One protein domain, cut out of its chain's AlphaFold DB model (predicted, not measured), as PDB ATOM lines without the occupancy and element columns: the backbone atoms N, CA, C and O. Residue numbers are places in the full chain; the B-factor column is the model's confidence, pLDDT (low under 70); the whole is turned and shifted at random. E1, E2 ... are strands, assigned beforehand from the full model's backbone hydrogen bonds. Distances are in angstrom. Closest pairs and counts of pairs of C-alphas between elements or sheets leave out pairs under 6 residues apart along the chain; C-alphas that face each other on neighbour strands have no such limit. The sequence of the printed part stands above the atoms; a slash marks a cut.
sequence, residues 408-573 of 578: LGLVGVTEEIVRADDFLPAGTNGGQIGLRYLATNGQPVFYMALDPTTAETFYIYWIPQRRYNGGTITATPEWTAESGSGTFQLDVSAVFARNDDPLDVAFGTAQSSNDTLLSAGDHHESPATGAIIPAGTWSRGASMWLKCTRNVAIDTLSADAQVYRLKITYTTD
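This is residues 408 to 573 of the 578 residues of an uncharacterized protein of Mesorhizobium plurifarium (UniProt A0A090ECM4). Two strongly twisted five-stranded sheets lie face to face as a sandwich, their strands crossed at 38 degrees. One sheet is built round the long bent strand E10, with E6 on one side and E1 and E4 on the other, and E3 beyond E4; the other runs E2 E5 E9 E7 E8, all antiparallel. A long stretch, residues 517 to 542, runs from E8 to E9 and pairs briefly with E6 on its way. The printed part has 166 residues, with ten named strands, E1 to E10 in chain order, and no named helix; the class is all strand, with 80 residues, under half, in named strands. The whole is compact, with a radius of gyration of the C-alphas of 16.1 A, and spans 44 by 36 by 28 A.

Start with E1, residues 412 to 419, antiparallel to E10, residues 561 to 572; N 414 and O 570 are 2.9 A apart, within hydrogen-bond range. On the same side of E10 is E4, residues 444 to 450, with N 448 and O 563 at 2.8 A. E3, residues 432 to 437, forms a hairpin with E4, with N 434 and O 447 at 2.8 A. On the other side of E10 is E6, residues 468 to 480, with N 476 and O 567 at 2.8 A; residues 478 to 479 of E6 also pair antiparallel with residues 524 to 525. In the second sheet, E2, residues 423 to 425, is an edge strand beside E5, residues 457 to 462, with N 424 and O 459 at 2.8 A. E9, residues 543 to 550, follows, with N 460 and O 546 at 2.9 A. Next is E7, residues 487 to 497, with N 547 and O 493 at 2.8 A; it forms a hairpin with the edge strand E8, residues 511 to 516, with N 488 and O 515 at 2.8 A. Between the sheets, the closest C-alphas of E6 and E7, Ala 475 and Val 492, are 7.2 A apart. E1 and E8 are apart.

Find C-alpha 412 at (357.006, 315.260, 297.069); from there E1 runs 23.1 A to C-alpha 419. E6 spans 29.8 A and bends by 98 degrees at residue 471. E7, from C-alpha 487 at (345.869, 341.014, 312.805), spans 32.4 A, and E9 23.4 A. E10 spans 31.6 A, bends by 59 degrees at residue 564 and ends at C-alpha 572, (355.117, 317.170, 293.091).

The two farthest C-alphas, Leu 408 and Ala 439, are 49.8 A apart. The printed part has no cut. The long links are E7 to E8, 13 residues, and E8 to E9, 26 residues. The mean pLDDT of the printed part is 92.0; residue 466 alone is under 70.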
ATOM      1  N   LEU A 408     354.332 305.015 299.556       81.38
ATOM      2  CA  LEU A 408     355.457 304.544 298.750       81.38
ATOM      3  C   LEU A 408     356.522 305.626 298.499       81.38
ATOM      4  O   LEU A 408     357.489 305.361 297.789       81.38
ATOM      5  N   GLY A 409     356.353 306.842 299.035       75.88
ATOM      6  CA  GLY A 409     357.293 307.945 298.827       75.88
ATOM      7  C   GLY A 409     357.339 308.427 297.375       75.88
ATOM      8  O   GLY A 409     358.382 308.843 296.883       75.88
ATOM      9  N   LEU A 410     356.220 308.337 296.652       74.25
ATOM     10  CA  LEU A 410     356.114 308.745 295.247       74.25
ATOM     11  C   LEU A 410     355.554 310.169 295.083       74.25
ATOM     12  O   LEU A 410     355.334 310.603 293.956       74.25
ATOM     13  N   VAL A 411     355.288 310.887 296.176       78.06
ATOM     14  CA  VAL A 411     354.792 312.276 296.181       78.06
ATOM     15  C   VAL A 411     355.764 313.135 296.973       78.06
ATOM     16  O   VAL A 411     356.102 312.778 298.099       78.06
ATOM     17  N   GLY A 412     356.201 314.248 296.388       78.19
ATOM     18  CA  GLY A 412     357.006 315.260 297.069       78.19
ATOM     19  C   GLY A 412     356.187 316.473 297.468       78.19
ATOM     20  O   GLY A 412     355.079 316.683 296.970       78.19
ATOM     21  N   VAL A 413     356.751 317.270 298.368       82.69
ATOM     22  CA  VAL A 413     356.273 318.611 298.707       82.69
ATOM     23  C   VAL A 413     357.438 319.557 298.454       82.69
ATOM     24  O   VAL A 413     358.526 319.342 298.986       82.69
ATOM     25  N   THR A 414     357.211 320.567 297.624       86.69
ATOM     26  CA  THR A 414     358.206 321.578 297.261       86.69
ATOM     27  C   THR A 414     357.694 322.947 297.695       86.69
ATOM     28  O   THR A 414     356.491 323.210 297.653       86.69
ATOM     29  N   GLU A 415     358.614 323.814 298.112       90.06
ATOM     30  CA  GLU A 415     358.342 325.207 298.468       90.06
ATOM     31  C   GLU A 415     359.089 326.139 297.514       90.06
ATOM     32  O   GLU A 415     360.271 325.935 297.231       90.06
ATOM     33  N   GLU A 416     358.412 327.181 297.042       91.69
ATOM     34  CA  GLU A 416     358.999 328.219 296.200       91.69
ATOM     35  C   GLU A 416     358.682 329.601 296.766       91.69
ATOM     36  O   GLU A 416     357.578 329.859 297.237       91.69
ATOM     37  N   ILE A 417     359.662 330.500 296.750       93.56
ATOM     38  CA  ILE A 417     359.530 331.840 297.322       93.56
ATOM     39  C   ILE A 417     359.449 332.846 296.183       93.56
ATOM     40  O   ILE A 417     360.410 332.990 295.428       93.56
ATOM     41  N   VAL A 418     358.350 333.593 296.129       94.75
ATOM     42  CA  VAL A 418     358.203 334.757 295.253       94.75
ATOM     43  C   VAL A 418     358.439 336.024 296.062       94.75
ATOM     44  O   VAL A 418     357.948 336.164 297.184       94.75
ATOM     45  N   ARG A 419     359.233 336.941 295.520       93.88
ATOM     46  CA  ARG A 419     359.616 338.189 296.185       93.88
ATOM     47  C   ARG A 419     358.771 339.351 295.674       93.88
ATOM     48  O   ARG A 419     358.217 339.284 294.581       93.88
ATOM     49  N   ALA A 420     358.684 340.422 296.457       94.31
ATOM     50  CA  ALA A 420     357.839 341.562 296.114       94.31
ATOM     51  C   ALA A 420     358.263 342.344 294.861       94.31
ATOM     52  O   ALA A 420     357.448 343.090 294.328       94.31
ATOM     53  N   ASP A 421     359.483 342.163 294.349       91.69
ATOM     54  CA  ASP A 421     359.889 342.681 293.038       91.69
ATOM     55  C   ASP A 421     359.158 342.008 291.860       91.69
ATOM     56  O   ASP A 421     359.052 342.616 290.796       91.69
ATOM     57  N   ASP A 422     358.563 340.827 292.073       93.44
ATOM     58  CA  ASP A 422     357.696 340.137 291.108       93.44
ATOM     59  C   ASP A 422     356.193 340.375 291.371       93.44
ATOM     60  O   ASP A 422     355.333 339.787 290.706       93.44
ATOM     61  N   PHE A 423     355.838 341.217 292.351       96.75
ATOM     62  CA  PHE A 423     354.438 341.523 292.652       96.75
ATOM     63  C   PHE A 423     353.914 342.625 291.729       96.75
ATOM     64  O   PHE A 423     354.528 343.675 291.544       96.75
ATOM     65  N   LEU A 424     352.721 342.405 291.186       96.38
ATOM     66  CA  LEU A 424     352.074 343.290 290.227       96.38
ATOM     67  C   LEU A 424     350.844 343.937 290.881       96.38
ATOM     68  O   LEU A 424     349.860 343.240 291.130       96.38
ATOM     69  N   PRO A 425     350.853 345.244 291.186       96.75
ATOM     70  CA  PRO A 425     349.721 345.891 291.837       96.75
ATOM     71  C   PRO A 425     348.502 345.913 290.910       96.75
ATOM     72  O   PRO A 425     348.627 346.040 289.689       96.75
ATOM     73  N   ALA A 426     347.303 345.784 291.479       95.75
ATOM     74  CA  ALA A 426     346.077 345.899 290.701       95.75
ATOM     75  C   ALA A 426     345.918 347.312 290.108       95.75
ATOM     76  O   ALA A 426     346.265 348.310 290.733       95.75
ATOM     77  N   GLY A 427     345.327 347.420 288.913       91.69
ATOM     78  CA  GLY A 427     345.073 348.726 288.283       91.69
ATOM     79  C   GLY A 427     344.046 349.599 289.025       91.69
ATOM     80  O   GLY A 427     343.925 350.789 288.753       91.69
ATOM     81  N   THR A 428     343.285 349.024 289.955       91.88
ATOM     82  CA  THR A 428     342.351 349.725 290.845       91.88
ATOM     83  C   THR A 428     342.443 349.075 292.215       91.88
ATOM     84  O   THR A 428     342.432 347.845 292.285       91.88
ATOM     85  N   ASN A 429     342.536 349.885 293.275       93.75
ATOM     86  CA  ASN A 429     342.799 349.421 294.644       93.75
ATOM     87  C   ASN A 429     343.993 348.450 294.668       93.75
ATOM     88  O   ASN A 429     343.895 347.322 295.147       93.75
ATOM     89  N   GLY A 430     345.082 348.837 294.007       94.62
ATOM     90  CA  GLY A 430     346.319 348.073 294.000       94.62
ATOM     91  C   GLY A 430     347.227 348.541 295.114       94.62
ATOM     92  O   GLY A 430     347.342 349.746 295.309       94.62
ATOM     93  N   GLY A 431     347.895 347.600 295.779       93.12
ATOM     94  CA  GLY A 431     348.897 347.952 296.778       93.12
ATOM     95  C   GLY A 431     350.005 348.832 296.199       93.12
ATOM     96  O   GLY A 431     350.278 348.831 294.993       93.12
ATOM     97  N   GLN A 432     350.678 349.580 297.063       95.00
ATOM     98  CA  GLN A 432     351.776 350.441 296.654       95.00
ATOM     99  C   GLN A 432     353.106 349.677 296.677       95.00
ATOM    100  O   GLN A 432     353.540 349.184 297.718       95.00
ATOM    101  N   ILE A 433     353.803 349.634 295.535       94.62
ATOM    102  CA  ILE A 433     355.181 349.126 295.482       94.62
ATOM    103  C   ILE A 433     356.090 350.092 296.243       94.62
ATOM    104  O   ILE A 433     356.154 351.285 295.932       94.62
ATOM    105  N   GLY A 434     356.838 349.559 297.201       93.25
ATOM    106  CA  GLY A 434     357.833 350.288 297.966       93.25
ATOM    107  C   GLY A 434     359.204 349.621 297.937       93.25
ATOM    108  O   GLY A 434     359.344 348.412 297.757       93.25
ATOM    109  N   LEU A 435     360.234 350.442 298.134       92.44
ATOM    110  CA  LEU A 435     361.610 350.015 298.352       92.44
ATOM    111  C   LEU A 435     362.126 350.714 299.605       92.44
ATOM    112  O   LEU A 435     362.148 351.943 299.679       92.44
ATOM    113  N   ARG A 436     362.560 349.931 300.587       88.12
ATOM    114  CA  ARG A 436     363.127 350.429 301.843       88.12
ATOM    115  C   ARG A 436     364.572 349.977 301.975       88.12
ATOM    116  O   ARG A 436     364.894 348.837 301.670       88.12
ATOM    117  N   TYR A 437     365.422 350.854 302.499       90.50
ATOM    118  CA  TYR A 437     366.777 350.508 302.919       90.50
ATOM    119  C   TYR A 437     366.793 350.330 304.438       90.50
ATOM    120  O   TYR A 437     366.440 351.254 305.172       90.50
ATOM    121  N   LEU A 438     367.166 349.143 304.924       88.38
ATOM    122  CA  LEU A 438     367.215 348.858 306.361       88.38
ATOM    123  C   LEU A 438     368.286 349.720 307.047       88.38
ATOM    124  O   LEU A 438     369.436 349.733 306.613       88.38
ATOM    125  N   ALA A 439     367.930 350.402 308.138       86.44
ATOM    126  CA  ALA A 439     368.753 351.459 308.736       86.44
ATOM    127  C   ALA A 439     370.158 351.008 309.187       86.44
ATOM    128  O   ALA A 439     371.112 351.768 309.053       86.44
ATOM    129  N   THR A 440     370.300 349.781 309.698       89.94
ATOM    130  CA  THR A 440     371.578 349.282 310.238       89.94
ATOM    131  C   THR A 440     372.559 348.849 309.148       89.94
ATOM    132  O   THR A 440     373.743 349.162 309.228       89.94
ATOM    133  N   ASN A 441     372.077 348.129 308.129       88.88
ATOM    134  CA  ASN A 441     372.928 347.456 307.136       88.88
ATOM    135  C   ASN A 441     372.788 348.026 305.713       88.88
ATOM    136  O   ASN A 441     373.470 347.564 304.804       88.88
ATOM    137  N   GLY A 442     371.872 348.974 305.489       88.88
ATOM    138  CA  GLY A 442     371.584 349.554 304.174       88.88
ATOM    139  C   GLY A 442     370.991 348.569 303.160       88.88
ATOM    140  O   GLY A 442     371.024 348.838 301.964       88.88
ATOM    141  N   GLN A 443     370.480 347.415 303.602       91.06
ATOM    142  CA  GLN A 443     369.958 346.380 302.705       91.06
ATOM    143  C   GLN A 443     368.641 346.839 302.056       91.06
ATOM    144  O   GLN A 443     367.740 347.249 302.793       91.06
ATOM    145  N   PRO A 444     368.504 346.768 300.719       91.00
ATOM    146  CA  PRO A 444     367.251 347.064 300.039       91.00
ATOM    147  C   PRO A 444     366.241 345.926 300.229       91.00
ATOM    148  O   PRO A 444     366.570 344.756 300.032       91.00
ATOM    149  N   VAL A 445     365.002 346.276 300.567       90.75
ATOM    150  CA  VAL A 445     363.861 345.363 300.665       90.75
ATOM    151  C   VAL A 445     362.708 345.949 299.858       90.75
ATOM    152  O   VAL A 445     362.218 347.037 300.173       90.75
ATOM    153  N   PHE A 446     362.299 345.237 298.808       95.38
ATOM    154  CA  PHE A 446     361.058 345.520 298.093       95.38
ATOM    155  C   PHE A 446     359.875 345.019 298.911       95.38
ATOM    156  O   PHE A 446     359.963 343.967 299.542       95.38
ATOM    157  N   TYR A 447     358.777 345.760 298.890       95.94
ATOM    158  CA  TYR A 447     357.532 345.359 299.528       95.94
ATOM    159  C   TYR A 447     356.330 345.880 298.747       95.94
ATOM    160  O   TYR A 447     356.415 346.867 298.017       95.94
ATOM    161  N   MET A 448     355.199 345.218 298.945       97.56
ATOM    162  CA  MET A 448     353.879 345.697 298.572       97.56
ATOM    163  C   MET A 448     353.183 346.187 299.837       97.56
ATOM    164  O   MET A 448     352.895 345.384 300.725       97.56
ATOM    165  N   ALA A 449     352.968 347.497 299.942       96.44
ATOM    166  CA  ALA A 449     352.173 348.084 301.010       96.44
ATOM    167  C   ALA A 449     350.690 347.924 300.689       96.44
ATOM    168  O   ALA A 449     350.264 348.244 299.581       96.44
ATOM    169  N   LEU A 450     349.944 347.407 301.660       96.94
ATOM    170  CA  LEU A 450     348.503 347.220 301.598       96.94
ATOM    171  C   LEU A 450     347.851 348.060 302.689       96.94
ATOM    172  O   LEU A 450     348.082 347.804 303.875       96.94
ATOM    173  N   ASP A 451     347.046 349.037 302.297       93.06
ATOM    174  CA  ASP A 451     346.416 350.002 303.192       93.06
ATOM    175  C   ASP A 451     345.323 349.355 304.079       93.06
ATOM    176  O   ASP A 451     344.694 348.372 303.680       93.06
ATOM    177  N   PRO A 452     345.093 349.846 305.312       92.44
ATOM    178  CA  PRO A 452     344.149 349.239 306.260       92.44
ATOM    179  C   PRO A 452     342.676 349.572 306.014       92.44
ATOM    180  O   PRO A 452     341.805 349.052 306.710       92.44
ATOM    181  N   THR A 453     342.375 350.461 305.074       90.38
ATOM    182  CA  THR A 453     341.039 351.031 304.859       90.38
ATOM    183  C   THR A 453     340.347 350.520 303.601       90.38
ATOM    184  O   THR A 453     339.116 350.457 303.563       90.38
ATOM    185  N   THR A 454     341.113 350.116 302.593       91.81
ATOM    186  CA  THR A 454     340.638 349.634 301.300       91.81
ATOM    187  C   THR A 454     341.161 348.223 301.072       91.81
ATOM    188  O   THR A 454     342.292 347.894 301.409       91.81
ATOM    189  N   ALA A 455     340.334 347.359 300.478       94.81
ATOM    190  CA  ALA A 455     340.771 346.028 300.069       94.81
ATOM    191  C   ALA A 455     341.761 346.132 298.898       94.81
ATOM    192  O   ALA A 455     341.365 346.073 297.729       94.81
ATOM    193  N   GLU A 456     343.040 346.316 299.213       97.38
ATOM    194  CA  GLU A 456     344.091 346.422 298.211       97.38
ATOM    195  C   GLU A 456     344.558 345.055 297.714       97.38
ATOM    196  O   GLU A 456     344.607 344.073 298.458       97.38
ATOM    197  N   THR A 457     344.873 344.983 296.420       97.31
ATOM    198  CA  THR A 457     345.206 343.739 295.720       97.31
ATOM    199  C   THR A 457     346.526 343.838 294.969       97.31
ATOM    200  O   THR A 457     346.813 344.825 294.293       97.31
ATOM    201  N   PHE A 458     347.290 342.754 294.993       97.81
ATOM    202  CA  PHE A 458     348.386 342.521 294.066       97.81
ATOM    203  C   PHE A 458     348.286 341.122 293.457       97.81
ATOM    204  O   PHE A 458     347.634 340.219 293.988       97.81
ATOM    205  N   TYR A 459     348.926 340.955 292.310       96.50
ATOM    206  CA  TYR A 459     348.979 339.721 291.552       96.50
ATOM    207  C   TYR A 459     350.404 339.202 291.502       96.50
ATOM    208  O   TYR A 459     351.363 339.970 291.502       96.50
ATOM    209  N   ILE A 460     350.533 337.889 291.411       95.94
ATOM    210  CA  ILE A 460     351.799 337.226 291.139       95.94
ATOM    211  C   ILE A 460     351.617 336.396 289.882       95.94
ATOM    212  O   ILE A 460     350.705 335.568 289.815       95.94
ATOM    213  N   TYR A 461     352.501 336.602 288.910       92.31
ATOM    214  CA  TYR A 461     352.655 335.680 287.796       92.31
ATOM    215  C   TYR A 461     353.710 334.643 288.159       92.31
ATOM    216  O   TYR A 461     354.885 334.970 288.310       92.31
ATOM    217  N   TRP A 462     353.290 333.395 288.320       91.00
ATOM    218  CA  TRP A 462     354.150 332.317 288.780       91.00
ATOM    219  C   TRP A 462     354.113 331.137 287.813       91.00
ATOM    220  O   TRP A 462     353.062 330.765 287.295       91.00
ATOM    221  N   ILE A 463     355.266 330.522 287.562       88.06
ATOM    222  CA  ILE A 463     355.362 329.309 286.752       88.06
ATOM    223  C   ILE A 463     355.830 328.187 287.679       88.06
ATOM    224  O   ILE A 463     357.008 328.168 288.033       88.06
ATOM    225  N   PRO A 464     354.946 327.239 288.044       84.25
ATOM    226  CA  PRO A 464     355.336 326.103 288.861       84.25
ATOM    227  C   PRO A 464     356.474 325.310 288.222       84.25
ATOM    228  O   PRO A 464     356.525 325.129 286.998       84.25
ATOM    229  N   GLN A 465     357.358 324.757 289.050       78.12
ATOM    230  CA  GLN A 465     358.420 323.884 288.559       78.12
ATOM    231  C   GLN A 465     357.866 322.686 287.771       78.12
ATOM    232  O   GLN A 465     356.752 322.205 287.995       78.12
ATOM    233  N   ARG A 466     358.689 322.130 286.867       67.06
ATOM    234  CA  ARG A 466     358.306 321.058 285.921       67.06
ATOM    235  C   ARG A 466     357.682 319.810 286.561       67.06
ATOM    236  O   ARG A 466     357.097 319.012 285.832       67.06
ATOM    237  N   ARG A 467     357.836 319.600 287.867       76.94
ATOM    238  CA  ARG A 467     357.343 318.427 288.602       76.94
ATOM    239  C   ARG A 467     356.077 318.694 289.424       76.94
ATOM    240  O   ARG A 467     355.611 317.760 290.069       76.94
ATOM    241  N   TYR A 468     355.509 319.904 289.394       86.38
ATOM    242  CA  TYR A 468     354.202 320.171 290.001       86.38
ATOM    243  C   TYR A 468     353.126 319.277 289.377       86.38
ATOM    244  O   TYR A 468     353.047 319.172 288.155       86.38
ATOM    245  N   ASN A 469     352.309 318.644 290.218       82.44
ATOM    246  CA  ASN A 469     351.334 317.631 289.807       82.44
ATOM    247  C   ASN A 469     349.928 318.192 289.511       82.44
ATOM    248  O   ASN A 469     349.000 317.420 289.275       82.44
ATOM    249  N   GLY A 470     349.755 319.518 289.565       85.88
ATOM    250  CA  GLY A 470     348.453 320.165 289.371       85.88
ATOM    251  C   GLY A 470     347.512 320.088 290.573       85.88
ATOM    252  O   GLY A 470     346.322 320.341 290.408       85.88
ATOM    253  N   GLY A 471     348.025 319.700 291.745       86.44
ATOM    254  CA  GLY A 471     347.274 319.576 292.991       86.44
ATOM    255  C   GLY A 471     346.878 320.914 293.624       86.44
ATOM    256  O   GLY A 471     346.658 321.915 292.952       86.44
ATOM    257  N   THR A 472     346.741 320.930 294.946       91.25
ATOM    258  CA  THR A 472     346.506 322.168 295.700       91.25
ATOM    259  C   THR A 472     347.820 322.854 296.040       91.25
ATOM    260  O   THR A 472     348.849 322.188 296.195       91.25
ATOM    261  N   ILE A 473     347.765 324.167 296.238       94.50
ATOM    262  CA  ILE A 473     348.872 324.952 296.790       94.50
ATOM    263  C   ILE A 473     348.469 325.542 298.142       94.50
ATOM    264  O   ILE A 473     347.284 325.688 298.433       94.50
ATOM    265  N   THR A 474     349.439 325.935 298.951       96.94
ATOM    266  CA  THR A 474     349.225 326.832 300.094       96.94
ATOM    267  C   THR A 474     350.170 328.013 299.979       96.94
ATOM    268  O   THR A 474     351.249 327.885 299.400       96.94
ATOM    269  N   ALA A 475     349.768 329.159 300.516       97.44
ATOM    270  CA  ALA A 475     350.579 330.364 300.502       97.44
ATOM    271  C   ALA A 475     350.884 330.823 301.931       97.44
ATOM    272  O   ALA A 475     350.002 330.828 302.785       97.44
ATOM    273  N   THR A 476     352.120 331.236 302.174       98.12
ATOM    274  CA  THR A 476     352.584 331.794 303.443       98.12
ATOM    275  C   THR A 476     353.122 333.198 303.175       98.12
ATOM    276  O   THR A 476     354.219 333.342 302.622       98.12
ATOM    277  N   PRO A 477     352.333 334.243 303.476       97.50
ATOM    278  CA  PRO A 477     352.781 335.625 303.399       97.50
ATOM    279  C   PRO A 477     353.889 335.902 304.406       97.50
ATOM    280  O   PRO A 477     353.796 335.519 305.570       97.50
ATOM    281  N   GLU A 478     354.905 336.627 303.963       97.25
ATOM    282  CA  GLU A 478     355.906 337.192 304.849       97.25
ATOM    283  C   GLU A 478     355.872 338.712 304.748       97.25
ATOM    284  O   GLU A 478     356.016 339.302 303.667       97.25
ATOM    285  N   TRP A 479     355.645 339.347 305.890       97.25
ATOM    286  CA  TRP A 479     355.254 340.744 305.954       97.25
ATOM    287  C   TRP A 479     355.857 341.454 307.169       97.25
ATOM    288  O   TRP A 479     356.562 340.863 307.993       97.25
ATOM    289  N   THR A 480     355.685 342.770 307.204       95.44
ATOM    290  CA  THR A 480     356.036 343.643 308.326       95.44
ATOM    291  C   THR A 480     355.071 344.827 308.364       95.44
ATOM    292  O   THR A 480     354.368 345.089 307.389       95.44
ATOM    293  N   ALA A 481     355.033 345.560 309.471       95.38
ATOM    294  CA  ALA A 481     354.366 346.854 309.556       95.38
ATOM    295  C   ALA A 481     355.235 347.805 310.380       95.38
ATOM    296  O   ALA A 481     355.804 347.415 311.398       95.38
ATOM    297  N   GLU A 482     355.356 349.061 309.953       91.88
ATOM    298  CA  GLU A 482     356.240 350.038 310.611       91.88
ATOM    299  C   GLU A 482     355.692 350.548 311.949       91.88
ATOM    300  O   GLU A 482     356.419 351.145 312.740       91.88
ATOM    301  N   SER A 483     354.398 350.344 312.186       92.69
ATOM    302  CA  SER A 483     353.671 350.753 313.383       92.69
ATOM    303  C   SER A 483     352.335 350.003 313.462       92.69
ATOM    304  O   SER A 483     352.035 349.172 312.607       92.69
ATOM    305  N   GLY A 484     351.520 350.313 314.470       92.94
ATOM    306  CA  GLY A 484     350.170 349.774 314.616       92.94
ATOM    307  C   GLY A 484     350.084 348.553 315.525       92.94
ATOM    308  O   GLY A 484     351.031 348.196 316.224       92.94
ATOM    309  N   SER A 485     348.899 347.953 315.550       94.19
ATOM    310  CA  SER A 485     348.580 346.719 316.271       94.19
ATOM    311  C   SER A 485     347.406 346.026 315.587       94.19
ATOM    312  O   SER A 485     346.620 346.700 314.923       94.19
ATOM    313  N   GLY A 486     347.254 344.719 315.789       95.69
ATOM    314  CA  GLY A 486     346.140 343.936 315.251       95.69
ATOM    315  C   GLY A 486     346.605 342.801 314.345       95.69
ATOM    316  O   GLY A 486     347.791 342.470 314.301       95.69
ATOM    317  N   THR A 487     345.655 342.194 313.646       96.38
ATOM    318  CA  THR A 487     345.869 341.014 312.805       96.38
ATOM    319  C   THR A 487     345.756 341.383 311.336       96.38
ATOM    320  O   THR A 487     344.706 341.854 310.902       96.38
ATOM    321  N   PHE A 488     346.828 341.140 310.589       97.19
ATOM    322  CA  PHE A 488     346.848 341.213 309.137       97.19
ATOM    323  C   PHE A 488     346.195 339.964 308.550       97.19
ATOM    324  O   PHE A 488     346.491 338.845 308.983       97.19
ATOM    325  N   GLN A 489     345.332 340.148 307.555       96.56
ATOM    326  CA  GLN A 489     344.725 339.045 306.821       96.56
ATOM    327  C   GLN A 489     344.903 339.212 305.316       96.56
ATOM    328  O   GLN A 489     344.407 340.168 304.710       96.56
ATOM    329  N   LEU A 490     345.547 338.218 304.705       97.81
ATOM    330  CA  LEU A 490     345.708 338.131 303.261       97.81
ATOM    331  C   LEU A 490     344.898 336.963 302.703       97.81
ATOM    332  O   LEU A 490     345.134 335.804 303.046       97.81
ATOM    333  N   ASP A 491     343.982 337.278 301.797       97.88
ATOM    334  CA  ASP A 491     343.246 336.297 301.014       97.88
ATOM    335  C   ASP A 491     344.003 336.001 299.722       97.88
ATOM    336  O   ASP A 491     344.317 336.910 298.951       97.88
ATOM    337  N   VAL A 492     344.265 334.720 299.466       98.19
ATOM    338  CA  VAL A 492     344.983 334.252 298.280       98.19
ATOM    339  C   VAL A 492     344.096 333.311 297.475       98.19
ATOM    340  O   VAL A 492     343.554 332.336 297.992       98.19
ATOM    341  N   SER A 493     343.952 333.593 296.185       97.62
ATOM    342  CA  SER A 493     343.280 332.726 295.209       97.62
ATOM    343  C   SER A 493     344.173 332.531 293.990       97.62
ATOM    344  O   SER A 493     345.064 333.341 293.743       97.62
ATOM    345  N   ALA A 494     343.954 331.463 293.223       96.50
ATOM    346  CA  ALA A 494     344.800 331.146 292.078       96.50
ATOM    347  C   ALA A 494     343.998 330.683 290.855       96.50
ATOM    348  O   ALA A 494     342.873 330.190 290.987       96.50
ATOM    349  N   VAL A 495     344.585 330.835 289.667       95.00
ATOM    350  CA  VAL A 495     344.040 330.344 288.395       95.00
ATOM    351  C   VAL A 495     345.158 329.931 287.443       95.00
ATOM    352  O   VAL A 495     346.151 330.643 287.284       95.00
ATOM    353  N   PHE A 496     345.001 328.773 286.806       92.06
ATOM    354  CA  PHE A 496     345.899 328.329 285.745       92.06
ATOM    355  C   PHE A 496     345.638 329.080 284.443       92.06
ATOM    356  O   PHE A 496     344.494 329.307 284.060       92.06
ATOM    357  N   ALA A 497     346.719 329.381 283.732       86.69
ATOM    358  CA  ALA A 497     346.703 329.893 282.374       86.69
ATOM    359  C   ALA A 497     347.585 329.000 281.493       86.69
ATOM    360  O   ALA A 497     348.822 329.001 281.607       86.69
ATOM    361  N   ARG A 498     346.945 328.208 280.626       84.94
ATOM    362  CA  ARG A 498     347.610 327.383 279.608       84.94
ATOM    363  C   ARG A 498     347.585 328.062 278.247       84.94
ATOM    364  O   ARG A 498     346.864 329.025 278.010       84.94
ATOM    365  N   ASN A 499     348.350 327.493 277.319       82.38
ATOM    366  CA  ASN A 499     348.180 327.802 275.907       82.38
ATOM    367  C   ASN A 499     346.734 327.497 275.480       82.38
ATOM    368  O   ASN A 499     346.273 326.382 275.717       82.38
ATOM    369  N   ASP A 500     346.089 328.459 274.818       84.88
ATOM    370  CA  ASP A 500     344.689 328.409 274.359       84.88
ATOM    371  C   ASP A 500     343.613 328.568 275.459       84.88
ATOM    372  O   ASP A 500     342.421 328.487 275.167       84.88
ATOM    373  N   ASP A 501     343.993 328.859 276.711       85.50
ATOM    374  CA  ASP A 501     343.024 329.302 277.724       85.50
ATOM    375  C   ASP A 501     342.743 330.820 277.570       85.50
ATOM    376  O   ASP A 501     343.646 331.584 277.202       85.50
ATOM    377  N   PRO A 502     341.519 331.305 277.863       84.12
ATOM    378  CA  PRO A 502     341.245 332.739 277.931       84.12
ATOM    379  C   PRO A 502     342.141 333.435 278.968       84.12
ATOM    380  O   PRO A 502     342.413 332.880 280.029       84.12
ATOM    381  N   LEU A 503     342.579 334.666 278.686       78.56
ATOM    382  CA  LEU A 503     343.400 335.449 279.626       78.56
ATOM    383  C   LEU A 503     342.591 336.008 280.808       78.56
ATOM    384  O   LEU A 503     343.151 336.228 281.877       78.56
ATOM    385  N   ASP A 504     341.292 336.243 280.608       86.56
ATOM    386  CA  ASP A 504     340.369 336.743 281.629       86.56
ATOM    387  C   ASP A 504     339.483 335.594 282.121       86.56
ATOM    388  O   ASP A 504     338.502 335.208 281.481       86.56
ATOM    389  N   VAL A 505     339.897 334.988 283.232       85.94
ATOM    390  CA  VAL A 505     339.222 333.851 283.860       85.94
ATOM    391  C   VAL A 505     339.076 334.135 285.346       85.94
ATOM    392  O   VAL A 505     339.973 334.676 285.993       85.94
ATOM    393  N   ALA A 506     337.931 333.746 285.903       92.19
ATOM    394  CA  ALA A 506     337.676 333.882 287.327       92.19
ATOM    395  C   ALA A 506     338.686 333.067 288.154       92.19
ATOM    396  O   ALA A 506     338.934 331.889 287.883       92.19
ATOM    397  N   PHE A 507     339.229 333.694 289.195       95.56
ATOM    398  CA  PHE A 507     340.076 333.027 290.177       95.56
ATOM    399  C   PHE A 507     339.275 332.009 290.996       95.56
ATOM    400  O   PHE A 507     338.057 332.126 291.148       95.56
ATOM    401  N   GLY A 508     339.976 331.006 291.534       94.62
ATOM    402  CA  GLY A 508     339.389 330.029 292.446       94.62
ATOM    403  C   GLY A 508     338.896 330.649 293.755       94.62
ATOM    404  O   GLY A 508     339.011 331.849 294.000       94.62
ATOM    405  N   THR A 509     338.358 329.806 294.636       96.50
ATOM    406  CA  THR A 509     337.948 330.257 295.973       96.50
ATOM    407  C   THR A 509     339.175 330.698 296.768       96.50
ATOM    408  O   THR A 509     340.143 329.945 296.874       96.50
ATOM    409  N   ALA A 510     339.137 331.911 297.318       96.38
ATOM    410  CA  ALA A 510     340.228 332.430 298.129       96.38
ATOM    411  C   ALA A 510     340.372 331.655 299.446       96.38
ATOM    412  O   ALA A 510     339.386 331.178 300.010       96.38
ATOM    413  N   GLN A 511     341.605 331.532 299.927       98.00
ATOM    414  CA  GLN A 511     341.939 331.027 301.255       98.00
ATOM    415  C   GLN A 511     342.736 332.093 302.002       98.00
ATOM    416  O   GLN A 511     343.603 332.741 301.418       98.00
ATOM    417  N   SER A 512     342.437 332.265 303.284       96.38
ATOM    418  CA  SER A 512     343.014 333.327 304.106       96.38
ATOM    419  C   SER A 512     344.224 332.844 304.897       96.38
ATOM    420  O   SER A 512     344.252 331.706 305.372       96.38
ATOM    421  N   SER A 513     345.198 333.731 305.063       97.44
ATOM    422  CA  SER A 513     346.281 333.626 306.035       97.44
ATOM    423  C   SER A 513     346.172 334.810 306.992       97.44
ATOM    424  O   SER A 513     346.110 335.957 306.547       97.44
ATOM    425  N   ASN A 514     346.113 334.519 308.293       96.00
ATOM    426  CA  ASN A 514     345.862 335.505 309.341       96.00
ATOM    427  C   ASN A 514     347.036 335.499 310.311       96.00
ATOM    428  O   ASN A 514     347.349 334.447 310.874       96.00
ATOM    429  N   ASP A 515     347.646 336.654 310.544       97.12
ATOM    430  CA  ASP A 515     348.807 336.765 311.420       97.12
ATOM    431  C   ASP A 515     348.795 338.066 312.222       97.12
ATOM    432  O   ASP A 515     348.413 339.125 311.728       97.12
ATOM    433  N   THR A 516     349.156 337.982 313.500       96.62
ATOM    434  CA  THR A 516     349.070 339.117 314.428       96.62
ATOM    435  C   THR A 516     350.404 339.830 314.505       96.62
ATOM    436  O   THR A 516     351.429 339.191 314.721       96.62
ATOM    437  N   LEU A 517     350.387 341.160 314.389       96.44
ATOM    438  CA  LEU A 517     351.591 341.963 314.557       96.44
ATOM    439  C   LEU A 517     352.144 341.765 315.972       96.44
ATOM    440  O   LEU A 517     351.492 342.129 316.953       96.44
ATOM    441  N   LEU A 518     353.348 341.205 316.069       94.44
ATOM    442  CA  LEU A 518     354.035 340.994 317.340       94.44
ATOM    443  C   LEU A 518     354.810 342.252 317.740       94.44
ATOM    444  O   LEU A 518     354.651 342.758 318.851       94.44
ATOM    445  N   SER A 519     355.598 342.782 316.804       95.56
ATOM    446  CA  SER A 519     356.458 343.952 316.989       95.56
ATOM    447  C   SER A 519     356.538 344.762 315.700       95.56
ATOM    448  O   SER A 519     356.681 344.210 314.612       95.56
ATOM    449  N   ALA A 520     356.495 346.090 315.800       92.38
ATOM    450  CA  ALA A 520     356.661 346.953 314.634       92.38
ATOM    451  C   ALA A 520     358.071 346.812 314.027       92.38
ATOM    452  O   ALA A 520     359.069 346.862 314.743       92.38
ATOM    453  N   GLY A 521     358.150 346.679 312.702       89.38
ATOM    454  CA  GLY A 521     359.398 346.567 311.943       89.38
ATOM    455  C   GLY A 521     360.037 345.174 311.914       89.38
ATOM    456  O   GLY A 521     361.058 345.012 311.246       89.38
ATOM    457  N   ASP A 522     359.441 344.177 312.575       93.75
ATOM    458  CA  ASP A 522     359.951 342.803 312.587       93.75
ATOM    459  C   ASP A 522     359.465 341.989 311.375       93.75
ATOM    460  O   ASP A 522     358.476 342.324 310.710       93.75
ATOM    461  N   HIS A 523     360.186 340.906 311.085       93.50
ATOM    462  CA  HIS A 523     359.799 339.889 310.110       93.50
ATOM    463  C   HIS A 523     358.671 339.027 310.686       93.50
ATOM    464  O   HIS A 523     358.855 338.392 311.724       93.50
ATOM    465  N   HIS A 524     357.533 338.988 309.998       97.38
ATOM    466  CA  HIS A 524     356.404 338.131 310.333       97.38
ATOM    467  C   HIS A 524     356.228 337.102 309.222       97.38
ATOM    468  O   HIS A 524     356.051 337.473 308.062       97.38
ATOM    469  N   GLU A 525     356.309 335.823 309.579       96.38
ATOM    470  CA  GLU A 525     355.944 334.707 308.712       96.38
ATOM    471  C   GLU A 525     354.568 334.211 309.152       96.38
ATOM    472  O   GLU A 525     354.426 333.611 310.220       96.38
ATOM    473  N   SER A 526     353.551 334.478 308.335       96.81
ATOM    474  CA  SER A 526     352.182 334.108 308.665       96.81
ATOM    475  C   SER A 526     351.981 332.584 308.640       96.81
ATOM    476  O   SER A 526     352.698 331.860 307.948       96.81
ATOM    477  N   PRO A 527     350.944 332.047 309.303       97.38
ATOM    478  CA  PRO A 527     350.484 330.687 309.038       97.38
ATOM    479  C   PRO A 527     350.142 330.492 307.554       97.38
ATOM    480  O   PRO A 527     349.589 331.392 306.919       97.38
ATOM    481  N   ALA A 528     350.411 329.309 307.002       96.69
ATOM    482  CA  ALA A 528     349.991 328.990 305.639       96.69
ATOM    483  C   ALA A 528     348.463 329.104 305.494       96.69
ATOM    484  O   ALA A 528     347.713 328.770 306.416       96.69
ATOM    485  N   THR A 529     347.994 329.531 304.324       97.94
ATOM    486  CA  THR A 529     346.572 329.457 303.975       97.94
ATOM    487  C   THR A 529     346.055 328.017 304.065       97.94
ATOM    488  O   THR A 529     346.816 327.049 303.973       97.94
ATOM    489  N   GLY A 530     344.729 327.856 304.110       96.25
ATOM    490  CA  GLY A 530     344.100 326.592 303.714       96.25
ATOM    491  C   GLY A 530     344.492 326.172 302.287       96.25
ATOM    492  O   GLY A 530     345.083 326.951 301.532       96.25
ATOM    493  N   ALA A 531     344.163 324.934 301.907       95.38
ATOM    494  CA  ALA A 531     344.475 324.404 300.581       95.38
ATOM    495  C   ALA A 531     343.763 325.215 299.485       95.38
ATOM    496  O   ALA A 531     342.542 325.163 299.337       95.38
ATOM    497  N   ILE A 532     344.539 325.961 298.703       96.75
ATOM    498  CA  ILE A 532     344.062 326.717 297.552       96.75
ATOM    499  C   ILE A 532     343.957 325.742 296.386       96.75
ATOM    500  O   ILE A 532     344.942 325.115 295.989       96.75
ATOM    501  N   ILE A 533     342.754 325.629 295.833       94.88
ATOM    502  CA  ILE A 533     342.494 324.914 294.586       94.88
ATOM    503  C   ILE A 533     342.536 325.960 293.468       94.88
ATOM    504  O   ILE A 533     341.622 326.790 293.398       94.88
ATOM    505  N   PRO A 534     343.570 325.969 292.606       93.19
ATOM    506  CA  PRO A 534     343.594 326.897 291.489       93.19
ATOM    507  C   PRO A 534     342.427 326.609 290.538       93.19
ATOM    508  O   PRO A 534     342.144 325.454 290.219       93.19
ATOM    509  N   ALA A 535     341.746 327.658 290.084       93.00
ATOM    510  CA  ALA A 535     340.748 327.538 289.028       93.00
ATOM    511  C   ALA A 535     341.403 327.234 287.670       93.00
ATOM    512  O   ALA A 535     342.623 327.313 287.503       93.00
ATOM    513  N   GLY A 536     340.577 326.917 286.674       88.44
ATOM    514  CA  GLY A 536     341.050 326.508 285.355       88.44
ATOM    515  C   GLY A 536     341.495 325.046 285.328       88.44
ATOM    516  O   GLY A 536     341.285 324.286 286.271       88.44
ATOM    517  N   THR A 537     342.067 324.622 284.206       86.12
ATOM    518  CA  THR A 537     342.533 323.241 284.038       86.12
ATOM    519  C   THR A 537     344.051 323.220 284.052       86.12
ATOM    520  O   THR A 537     344.692 323.996 283.353       86.12
ATOM    521  N   TRP A 538     344.642 322.309 284.816       85.69
ATOM    522  CA  TRP A 538     346.089 322.138 284.827       85.69
ATOM    523  C   TRP A 538     346.593 321.432 283.556       85.69
ATOM    524  O   TRP A 538     345.954 320.528 283.012       85.69
ATOM    525  N   SER A 539     347.775 321.828 283.091       84.38
ATOM    526  CA  SER A 539     348.615 321.028 282.200       84.38
ATOM    527  C   SER A 539     350.084 321.267 282.538       84.38
ATOM    528  O   SER A 539     350.454 322.258 283.171       84.38
ATOM    529  N   ARG A 540     350.956 320.347 282.123       80.31
ATOM    530  CA  ARG A 540     352.385 320.466 282.408       80.31
ATOM    531  C   ARG A 540     352.972 321.711 281.735       80.31
ATOM    532  O   ARG A 540     352.941 321.818 280.514       80.31
ATOM    533  N   GLY A 541     353.559 322.600 282.538       76.25
ATOM    534  CA  GLY A 541     354.126 323.871 282.072       76.25
ATOM    535  C   GLY A 541     353.118 325.022 281.975       76.25
ATOM    536  O   GLY A 541     353.484 326.079 281.472       76.25
ATOM    537  N   ALA A 542     351.880 324.833 282.446       85.50
ATOM    538  CA  ALA A 542     350.925 325.922 282.619       85.50
ATOM    539  C   ALA A 542     351.491 326.989 283.566       85.50
ATOM    540  O   ALA A 542     352.069 326.656 284.601       85.50
ATOM    541  N   SER A 543     351.282 328.257 283.224       87.31
ATOM    542  CA  SER A 543     351.525 329.355 284.159       87.31
ATOM    543  C   SER A 543     350.355 329.501 285.128       87.31
ATOM    544  O   SER A 543     349.263 328.992 284.872       87.31
ATOM    545  N   MET A 544     350.573 330.179 286.247       91.62
ATOM    546  CA  MET A 544     349.554 330.430 287.250       91.62
ATOM    547  C   MET A 544     349.579 331.887 287.686       91.62
ATOM    548  O   MET A 544     350.633 332.460 287.953       91.62
ATOM    549  N   TRP A 545     348.393 332.463 287.801       93.56
ATOM    550  CA  TRP A 545     348.203 333.746 288.451       93.56
ATOM    551  C   TRP A 545     347.729 333.513 289.875       93.56
ATOM    552  O   TRP A 545     346.783 332.753 290.090       93.56
ATOM    553  N   LEU A 546     348.358 334.181 290.838       96.50
ATOM    554  CA  LEU A 546     347.835 334.306 292.192       96.50
ATOM    555  C   LEU A 546     347.309 335.724 292.377       96.50
ATOM    556  O   LEU A 546     347.964 336.687 291.985       96.50
ATOM    557  N   LYS A 547     346.135 335.847 292.986       97.00
ATOM    558  CA  LYS A 547     345.550 337.113 293.420       97.00
ATOM    559  C   LYS A 547     345.597 337.157 294.936       97.00
ATOM    560  O   LYS A 547     345.008 336.289 295.581       97.00
ATOM    561  N   CYS A 548     346.273 338.168 295.463       98.06
ATOM    562  CA  CYS A 548     346.462 338.399 296.885       98.06
ATOM    563  C   CYS A 548     345.768 339.705 297.272       98.06
ATOM    564  O   CYS A 548     346.116 340.761 296.745       98.06
ATOM    565  N   THR A 549     344.793 339.643 298.173       97.75
ATOM    566  CA  THR A 549     343.990 340.803 298.581       97.75
ATOM    567  C   THR A 549     343.990 340.929 300.098       97.75
ATOM    568  O   THR A 549     343.735 339.948 300.796       97.75
ATOM    569  N   ARG A 550     344.237 342.134 300.624       97.31
ATOM    570  CA  ARG A 550     344.054 342.400 302.054       97.31
ATOM    571  C   ARG A 550     342.565 342.363 302.396       97.31
ATOM    572  O   ARG A 550     341.777 343.126 301.835       97.31
ATOM    573  N   ASN A 551     342.164 341.484 303.310       95.00
ATOM    574  CA  ASN A 551     340.756 341.326 303.669       95.00
ATOM    575  C   ASN A 551     340.354 342.290 304.791       95.00
ATOM    576  O   ASN A 551     340.206 341.897 305.945       95.00
ATOM    577  N   VAL A 552     340.110 343.551 304.436       93.19
ATOM    578  CA  VAL A 552     339.711 344.608 305.388       93.19
ATOM    579  C   VAL A 552     338.374 344.360 306.105       93.19
ATOM    580  O   VAL A 552     338.024 345.106 307.012       93.19
ATOM    581  N   ALA A 553     337.602 343.331 305.727       89.94
ATOM    582  CA  ALA A 553     336.367 342.983 306.430       89.94
ATOM    583  C   ALA A 553     336.621 342.232 307.751       89.94
ATOM    584  O   ALA A 553     335.746 342.223 308.618       89.94
ATOM    585  N   ILE A 554     337.782 341.582 307.889       89.12
ATOM    586  CA  ILE A 554     338.154 340.770 309.060       89.12
ATOM    587  C   ILE A 554     339.523 341.191 309.628       89.12
ATOM    588  O   ILE A 554     339.752 341.064 310.830       89.12
ATOM    589  N   ASP A 555     340.414 341.725 308.787       94.00
ATOM    590  CA  ASP A 555     341.694 342.326 309.173       94.00
ATOM    591  C   ASP A 555     341.491 343.452 310.202       94.00
ATOM    592  O   ASP A 555     340.597 344.289 310.076       94.00
ATOM    593  N   THR A 556     342.326 343.461 311.240       95.75
ATOM    594  CA  THR A 556     342.281 344.449 312.331       95.75
ATOM    595  C   THR A 556     343.580 345.236 312.476       95.75
ATOM    596  O   THR A 556     343.711 346.025 313.413       95.75
ATOM    597  N   LEU A 557     344.556 345.031 311.590       96.62
ATOM    598  CA  LEU A 557     345.829 345.734 311.643       96.62
ATOM    599  C   LEU A 557     345.620 347.219 311.314       96.62
ATOM    600  O   LEU A 557     345.231 347.600 310.215       96.62
ATOM    601  N   SER A 558     345.952 348.088 312.265       93.81
ATOM    602  CA  SER A 558     345.691 349.531 312.170       93.81
ATOM    603  C   SER A 558     346.695 350.328 311.318       93.81
ATOM    604  O   SER A 558     346.760 351.550 311.445       93.81
ATOM    605  N   ALA A 559     347.536 349.660 310.533       95.38
ATOM    606  CA  ALA A 559     348.602 350.255 309.731       95.38
ATOM    607  C   ALA A 559     348.759 349.501 308.404       95.38
ATOM    608  O   ALA A 559     348.136 348.455 308.195       95.38
ATOM    609  N   ASP A 560     349.594 350.029 307.513       95.44
ATOM    610  CA  ASP A 560     349.919 349.368 306.253       95.44
ATOM    611  C   ASP A 560     350.659 348.053 306.520       95.44
ATOM    612  O   ASP A 560     351.660 348.017 307.244       95.44
ATOM    613  N   ALA A 561     350.181 346.974 305.902       96.44
ATOM    614  CA  ALA A 561     350.906 345.714 305.862       96.44
ATOM    615  C   ALA A 561     351.868 345.736 304.673       96.44
ATOM    616  O   ALA A 561     351.446 345.892 303.531       96.44
ATOM    617  N   GLN A 562     353.162 345.573 304.932       96.62
ATOM    618  CA  GLN A 562     354.211 345.540 303.917       96.62
ATOM    619  C   GLN A 562     354.607 344.087 303.646       96.62
ATOM    620  O   GLN A 562     355.431 343.517 304.363       96.62
ATOM    621  N   VAL A 563     354.020 343.473 302.617       97.62
ATOM    622  CA  VAL A 563     354.343 342.097 302.206       97.62
ATOM    623  C   VAL A 563     355.579 342.122 301.308       97.62
ATOM    624  O   VAL A 563     355.553 342.757 300.256       97.62
ATOM    625  N   TYR A 564     356.662 341.441 301.688       95.81
ATOM    626  CA  TYR A 564     357.908 341.409 300.898       95.81
ATOM    627  C   TYR A 564     358.207 340.045 300.267       95.81
ATOM    628  O   TYR A 564     358.991 339.977 299.318       95.81
ATOM    629  N   ARG A 565     357.597 338.957 300.756       96.00
ATOM    630  CA  ARG A 565     357.698 337.615 300.159       96.00
ATOM    631  C   ARG A 565     356.379 336.851 300.288       96.00
ATOM    632  O   ARG A 565     355.607 337.072 301.216       96.00
ATOM    633  N   LEU A 566     356.146 335.932 299.358       97.25
ATOM    634  CA  LEU A 566     355.105 334.914 299.439       97.25
ATOM    635  C   LEU A 566     355.753 333.549 299.201       97.25
ATOM    636  O   LEU A 566     356.312 333.306 298.131       97.25
ATOM    637  N   LYS A 567     355.684 332.659 300.189       96.62
ATOM    638  CA  LYS A 567     356.122 331.268 300.047       96.62
ATOM    639  C   LYS A 567     354.945 330.421 299.571       96.62
ATOM    640  O   LYS A 567     353.889 330.432 300.191       96.62
ATOM    641  N   ILE A 568     355.115 329.718 298.459       95.25
ATOM    642  CA  ILE A 568     354.114 328.853 297.837       95.25
ATOM    643  C   ILE A 568     354.558 327.405 298.031       95.25
ATOM    644  O   ILE A 568     355.602 327.001 297.520       95.25
ATOM    645  N   THR A 569     353.755 326.614 298.734       92.75
ATOM    646  CA  THR A 569     354.010 325.185 298.962       92.75
ATOM    647  C   THR A 569     353.064 324.355 298.104       92.75
ATOM    648  O   THR A 569     351.862 324.620 298.062       92.75
ATOM    649  N   TYR A 570     353.588 323.350 297.404       90.50
ATOM    650  CA  TYR A 570     352.816 322.532 296.470       90.50
ATOM    651  C   TYR A 570     353.342 321.098 296.363       90.50
ATOM    652  O   TYR A 570     354.502 320.808 296.653       90.50
ATOM    653  N   THR A 571     352.484 320.177 295.921       86.81
ATOM    654  CA  THR A 571     352.855 318.765 295.751       86.81
ATOM    655  C   THR A 571     353.454 318.471 294.379       86.81
ATOM    656  O   THR A 571     352.994 318.983 293.359       86.81
ATOM    657  N   THR A 572     354.445 317.586 294.327       84.38
ATOM    658  CA  THR A 572     355.117 317.170 293.091       84.38
ATOM    659  C   THR A 572     354.958 315.676 292.818       84.38
ATOM    660  O   THR A 572     354.671 314.869 293.706       84.38
ATOM    661  N   ASP A 573     355.143 315.287 291.556       75.50
ATOM    662  CA  ASP A 573     355.028 313.898 291.094       75.50
ATOM    663  C   ASP A 573     356.143 312.960 291.610       75.50
ATOM    664  O   ASP A 573     356.081 311.757 291.342       75.50
TER     665      ASP A 573